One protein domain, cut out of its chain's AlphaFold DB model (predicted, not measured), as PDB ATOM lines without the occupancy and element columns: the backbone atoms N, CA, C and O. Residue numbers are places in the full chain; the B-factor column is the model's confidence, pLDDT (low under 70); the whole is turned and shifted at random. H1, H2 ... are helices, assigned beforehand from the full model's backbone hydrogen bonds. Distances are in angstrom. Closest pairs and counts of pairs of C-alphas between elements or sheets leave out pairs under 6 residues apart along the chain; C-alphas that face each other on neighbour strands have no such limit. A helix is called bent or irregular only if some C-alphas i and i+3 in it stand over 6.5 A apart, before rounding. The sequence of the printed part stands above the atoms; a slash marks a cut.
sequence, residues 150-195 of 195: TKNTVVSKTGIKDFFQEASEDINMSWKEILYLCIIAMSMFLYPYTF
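What this domain is: This is residues 150 to 195 of the 195 residues of the protein "Hypothetical protein" of Timema douglasi (UniProt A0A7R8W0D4). One long helix, H2, residues 160 to 190, bent near its middle into a wide V of two arms, H2a and H2b, makes most of the length of the printed part, with a one-turn helix, H1, near the first end of H2a and short tails, residues 150 to 153 and 191 to 195, at the two ends. The printed part has 46 residues with two named helices, H1 then H2, and no named strand; the class is all helix. It is extended, with a radius of gyration of the C-alphas of 18.6 A and spans of 62 by 22 by 10 A.

Where its parts are: H1 is residues 154 to 157, 5.1 A long, beginning at C-alpha 154 (25.874, 52.083, 7.602). H2, residues 160 to 190, was assigned as one helix by its hydrogen bonds but is bent: C-alphas 173 and 176 are 8.1 A apart. Its arm H2a, residues 160 to 173, is 19.8 A long; its arm H2b, residues 176 to 190, is 20.9 A long and ends at C-alpha 190 (37.989, 51.142, -35.826).

How they stand to each other: H1 and H2a are close but not clearly touching, the closest C-alphas being those of Val 155 and Lys 161, 6.8 A apart. H1 and H2b are apart. H2a and H2b are about perpendicular, at 75 degrees. In both arms every O i to N i+4 pair is within hydrogen-bond range; H1 is too short for such a pair.

The domain as a whole: The C-alphas farthest apart, of Thr 150 and Phe 195, are 62.3 A apart. The printed part has no cut and ends at the chain's last residue. The link from H1 to H2 is tight. Confidence is low, with pLDDT under 70, at residues 150 to 162 and 192 to 195.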
ATOM      1  N   THR A 150      28.987  52.132  16.147       47.16
ATOM      2  CA  THR A 150      29.717  51.682  14.939       47.16
ATOM      3  C   THR A 150      29.494  52.583  13.729       47.16
ATOM      4  O   THR A 150      28.596  52.381  12.913       47.16
ATOM      5  N   LYS A 151      30.372  53.582  13.581       47.38
ATOM      6  CA  LYS A 151      30.395  54.525  12.447       47.38
ATOM      7  C   LYS A 151      30.838  53.898  11.108       47.38
ATOM      8  O   LYS A 151      30.793  54.577  10.093       47.38
ATOM      9  N   ASN A 152      31.152  52.595  11.070       48.75
ATOM     10  CA  ASN A 152      31.574  51.881   9.851       48.75
ATOM     11  C   ASN A 152      30.512  50.918   9.270       48.75
ATOM     12  O   ASN A 152      30.784  50.220   8.297       48.75
ATOM     13  N   THR A 153      29.300  50.851   9.836       52.12
ATOM     14  CA  THR A 153      28.316  49.793   9.499       52.12
ATOM     15  C   THR A 153      27.058  50.311   8.808       52.12
ATOM     16  O   THR A 153      26.112  49.554   8.634       52.12
ATOM     17  N   VAL A 154      27.015  51.578   8.387       49.19
ATOM     18  CA  VAL A 154      25.874  52.083   7.602       49.19
ATOM     19  C   VAL A 154      25.863  51.427   6.220       49.19
ATOM     20  O   VAL A 154      24.841  50.884   5.831       49.19
ATOM     21  N   VAL A 155      27.016  51.337   5.549       50.78
ATOM     22  CA  VAL A 155      27.146  50.711   4.216       50.78
ATOM     23  C   VAL A 155      26.848  49.206   4.239       50.78
ATOM     24  O   VAL A 155      26.311  48.668   3.274       50.78
ATOM     25  N   SER A 156      27.155  48.519   5.345       50.38
ATOM     26  CA  SER A 156      26.793  47.105   5.523       50.38
ATOM     27  C   SER A 156      25.307  46.904   5.849       50.38
ATOM     28  O   SER A 156      24.793  45.828   5.606       50.38
ATOM     29  N   LYS A 157      24.615  47.914   6.400       52.91
ATOM     30  CA  LYS A 157      23.209  47.815   6.847       52.91
ATOM     31  C   LYS A 157      22.201  48.419   5.870       52.91
ATOM     32  O   LYS A 157      21.003  48.217   6.029       52.91
ATOM     33  N   THR A 158      22.658  49.183   4.881       56.75
ATOM     34  CA  THR A 158      21.803  49.766   3.837       56.75
ATOM     35  C   THR A 158      21.519  48.803   2.680       56.75
ATOM     36  O   THR A 158      20.874  49.213   1.720       56.75
ATOM     37  N   GLY A 159      21.995  47.551   2.738       59.94
ATOM     38  CA  GLY A 159      21.826  46.554   1.668       59.94
ATOM     39  C   GLY A 159      22.603  46.876   0.384       59.94
ATOM     40  O   GLY A 159      22.437  46.213  -0.631       59.94
ATOM     41  N   ILE A 160      23.452  47.911   0.411       67.25
ATOM     42  CA  ILE A 160      24.230  48.357  -0.751       67.25
ATOM     43  C   ILE A 160      25.316  47.333  -1.089       67.25
ATOM     44  O   ILE A 160      25.530  47.044  -2.259       67.25
ATOM     45  N   LYS A 161      25.979  46.755  -0.078       64.75
ATOM     46  CA  LYS A 161      26.944  45.666  -0.298       64.75
ATOM     47  C   LYS A 161      26.284  44.446  -0.922       64.75
ATOM     48  O   LYS A 161      26.851  43.892  -1.850       64.75
ATOM     49  N   ASP A 162      25.091  44.093  -0.458       67.44
ATOM     50  CA  ASP A 162      24.337  42.961  -0.997       67.44
ATOM     51  C   ASP A 162      23.927  43.229  -2.446       67.44
ATOM     52  O   ASP A 162      24.082  42.358  -3.290       67.44
ATOM     53  N   PHE A 163      23.508  44.460  -2.763       70.62
ATOM     54  CA  PHE A 163      23.234  44.870  -4.141       70.62
ATOM     55  C   PHE A 163      24.480  44.801  -5.032       70.62
ATOM     56  O   PHE A 163      24.398  44.303  -6.147       70.62
ATOM     57  N   PHE A 164      25.636  45.291  -4.570       78.50
ATOM     58  CA  PHE A 164      26.879  45.209  -5.346       78.50
ATOM     59  C   PHE A 164      27.372  43.773  -5.506       78.50
ATOM     60  O   PHE A 164      27.906  43.444  -6.558       78.50
ATOM     61  N   GLN A 165      27.194  42.933  -4.488       77.06
ATOM     62  CA  GLN A 165      27.522  41.515  -4.541       77.06
ATOM     63  C   GLN A 165      26.636  40.810  -5.577       77.06
ATOM     64  O   GLN A 165      27.166  40.191  -6.493       77.06
ATOM     65  N   GLU A 166      25.316  40.990  -5.494       72.19
ATOM     66  CA  GLU A 166      24.336  40.455  -6.450       72.19
ATOM     67  C   GLU A 166      24.643  40.947  -7.876       72.19
ATOM     68  O   GLU A 166      24.826  40.148  -8.790       72.19
ATOM     69  N   ALA A 167      24.866  42.253  -8.053       82.88
ATOM     70  CA  ALA A 167      25.262  42.820  -9.341       82.88
ATOM     71  C   ALA A 167      26.609  42.270  -9.846       82.88
ATOM     72  O   ALA A 167      26.800  42.109 -11.049       82.88
ATOM     73  N   SER A 168      27.563  41.984  -8.954       83.19
ATOM     74  CA  SER A 168      28.852  41.402  -9.338       83.19
ATOM     75  C   SER A 168      28.729  39.943  -9.767       83.19
ATOM     76  O   SER A 168      29.446  39.521 -10.673       83.19
ATOM     77  N   GLU A 169      27.810  39.188  -9.165       83.38
ATOM     78  CA  GLU A 169      27.501  37.816  -9.565       83.38
ATOM     79  C   GLU A 169      26.841  37.796 -10.946       83.38
ATOM     80  O   GLU A 169      27.267  37.019 -11.803       83.38
ATOM     81  N   ASP A 170      25.914  38.721 -11.208       83.19
ATOM     82  CA  ASP A 170      25.301  38.901 -12.528       83.19
ATOM     83  C   ASP A 170      26.351  39.270 -13.593       83.19
ATOM     84  O   ASP A 170      26.417  38.657 -14.662       83.19
ATOM     85  N   ILE A 171      27.248  40.218 -13.290       89.12
ATOM     86  CA  ILE A 171      28.360  40.587 -14.185       89.12
ATOM     87  C   ILE A 171      29.273  39.383 -14.439       89.12
ATOM     88  O   ILE A 171      29.684  39.145 -15.576       89.12
ATOM     89  N   ASN A 172      29.594  38.618 -13.396       90.31
ATOM     90  CA  ASN A 172      30.442  37.438 -13.509       90.31
ATOM     91  C   ASN A 172      29.769  36.307 -14.301       90.31
ATOM     92  O   ASN A 172      30.464  35.510 -14.925       90.31
ATOM     93  N   MET A 173      28.438  36.232 -14.326       87.50
ATOM     94  CA  MET A 173      27.718  35.279 -15.169       87.50
ATOM     95  C   MET A 173      27.736  35.710 -16.647       87.50
ATOM     96  O   MET A 173      27.935  34.871 -17.527       87.50
ATOM     97  N   SER A 174      27.631  37.013 -16.923       90.75
ATOM     98  CA  SER A 174      27.507  37.568 -18.284       90.75
ATOM     99  C   SER A 174      28.804  38.124 -18.892       90.75
ATOM    100  O   SER A 174      28.787  38.689 -19.985       90.75
ATOM    101  N   TRP A 175      29.955  37.964 -18.235       93.00
ATOM    102  CA  TRP A 175      31.221  38.600 -18.641       93.00
ATOM    103  C   TRP A 175      31.652  38.322 -20.092       93.00
ATOM    104  O   TRP A 175      32.219  39.197 -20.748       93.00
ATOM    105  N   LYS A 176      31.364  37.126 -20.624       94.56
ATOM    106  CA  LYS A 176      31.683  36.770 -22.019       94.56
ATOM    107  C   LYS A 176      30.855  37.574 -23.021       94.56
ATOM    108  O   LYS A 176      31.392  38.024 -24.028       94.56
ATOM    109  N   GLU A 177      29.573  37.782 -22.738       92.38
ATOM    110  CA  GLU A 177      28.674  38.577 -23.584       92.38
ATOM    111  C   GLU A 177      29.087  40.049 -23.584       92.38
ATOM    112  O   GLU A 177      29.148  40.677 -24.642       92.38
ATOM    113  N   ILE A 178      29.477  40.567 -22.414       91.56
ATOM    114  CA  ILE A 178      30.027  41.920 -22.270       91.56
ATOM    115  C   ILE A 178      31.287  42.076 -23.134       91.56
ATOM    116  O   ILE A 178      31.395  43.040 -23.891       91.56
ATOM    117  N   LEU A 179      32.211  41.108 -23.090       93.25
ATOM    118  CA  LEU A 179      33.411  41.129 -23.932       93.25
ATOM    119  C   LEU A 179      33.080  41.122 -25.430       93.25
ATOM    120  O   LEU A 179      33.675  41.901 -26.176       93.25
ATOM    121  N   TYR A 180      32.125  40.301 -25.880       92.25
ATOM    122  CA  TYR A 180      31.702  40.298 -27.285       92.25
ATOM    123  C   TYR A 180      31.147  41.658 -27.725       92.25
ATOM    124  O   TYR A 180      31.535  42.157 -28.781       92.25
ATOM    125  N   LEU A 181      30.303  42.292 -26.907       88.44
ATOM    126  CA  LEU A 181      29.760  43.621 -27.201       88.44
ATOM    127  C   LEU A 181      30.857  44.693 -27.258       88.44
ATOM    128  O   LEU A 181      30.845  45.527 -28.163       88.44
ATOM    129  N   CYS A 182      31.835  44.652 -26.348       91.88
ATOM    130  CA  CYS A 182      32.975  45.572 -26.367       91.88
ATOM    131  C   CYS A 182      33.833  45.410 -27.630       91.88
ATOM    132  O   CYS A 182      34.219  46.409 -28.236       91.88
ATOM    133  N   ILE A 183      34.103  44.171 -28.055       92.69
ATOM    134  CA  ILE A 183      34.873  43.893 -29.276       92.69
ATOM    135  C   ILE A 183      34.110  44.370 -30.517       92.69
ATOM    136  O   ILE A 183      34.703  45.010 -31.383       92.69
ATOM    137  N   ILE A 184      32.796  44.126 -30.588       89.06
ATOM    138  CA  ILE A 184      31.949  44.615 -31.686       89.06
ATOM    139  C   ILE A 184      31.976  46.147 -31.731       89.06
ATOM    140  O   ILE A 184      32.254  46.719 -32.783       89.06
ATOM    141  N   ALA A 185      31.785  46.820 -30.595       86.81
ATOM    142  CA  ALA A 185      31.838  48.278 -30.522       86.81
ATOM    143  C   ALA A 185      33.206  48.832 -30.956       86.81
ATOM    144  O   ALA A 185      33.265  49.762 -31.758       86.81
ATOM    145  N   MET A 186      34.307  48.224 -30.498       87.44
ATOM    146  CA  MET A 186      35.655  48.581 -30.945       87.44
ATOM    147  C   MET A 186      35.833  48.381 -32.449       87.44
ATOM    148  O   MET A 186      36.413  49.237 -33.108       87.44
ATOM    149  N   SER A 187      35.328  47.282 -33.008       84.75
ATOM    150  CA  SER A 187      35.439  47.009 -34.443       84.75
ATOM    151  C   SER A 187      34.635  47.999 -35.292       84.75
ATOM    152  O   SER A 187      35.146  48.464 -36.305       84.75
ATOM    153  N   MET A 188      33.441  48.408 -34.845       82.00
ATOM    154  CA  MET A 188      32.647  49.453 -35.505       82.00
ATOM    155  C   MET A 188      33.291  50.838 -35.388       82.00
ATOM    156  O   MET A 188      33.132  51.660 -36.281       82.00
ATOM    157  N   PHE A 189      34.021  51.098 -34.303       81.44
ATOM    158  CA  PHE A 189      34.747  52.352 -34.107       81.44
ATOM    159  C   PHE A 189      36.055  52.410 -34.916       81.44
ATOM    160  O   PHE A 189      36.459  53.478 -35.368       81.44
ATOM    161  N   LEU A 190      36.721  51.265 -35.098       78.69
ATOM    162  CA  LEU A 190      37.989  51.142 -35.826       78.69
ATOM    163  C   LEU A 190      37.820  50.938 -37.333       78.69
ATOM    164  O   LEU A 190      38.797  51.102 -38.059       78.69
ATOM    165  N   TYR A 191      36.625  50.585 -37.811       70.75
ATOM    166  CA  TYR A 191      36.306  50.666 -39.232       70.75
ATOM    167  C   TYR A 191      35.939  52.122 -39.537       70.75
ATOM    168  O   TYR A 191      34.826  52.541 -39.205       70.75
ATOM    169  N   PRO A 192      36.836  52.935 -40.129       60.91
ATOM    170  CA  PRO A 192      36.418  54.240 -40.593       60.91
ATOM    171  C   PRO A 192      35.357  53.976 -41.660       60.91
ATOM    172  O   PRO A 192      35.607  53.269 -42.638       60.91
ATOM    173  N   TYR A 193      34.162  54.529 -41.474       57.16
ATOM    174  CA  TYR A 193      33.302  54.809 -42.609       57.16
ATOM    175  C   TYR A 193      34.119  55.720 -43.528       57.16
ATOM    176  O   TYR A 193      34.246  56.914 -43.277       57.16
ATOM    177  N   THR A 194      34.754  55.131 -44.540       46.94
ATOM    178  CA  THR A 194      35.263  55.850 -45.702       46.94
ATOM    179  C   THR A 194      34.070  56.533 -46.350       46.94
ATOM    180  O   THR A 194      33.273  55.877 -47.022       46.94
ATOM    181  N   PHE A 195      33.941  57.828 -46.087       39.78
ATOM    182  CA  PHE A 195      33.121  58.781 -46.814       39.78
ATOM    183  C   PHE A 195      33.990  59.992 -47.137       39.78
ATOM    184  O   PHE A 195      34.795  60.380 -46.257       39.78
TER     185      PHE A 195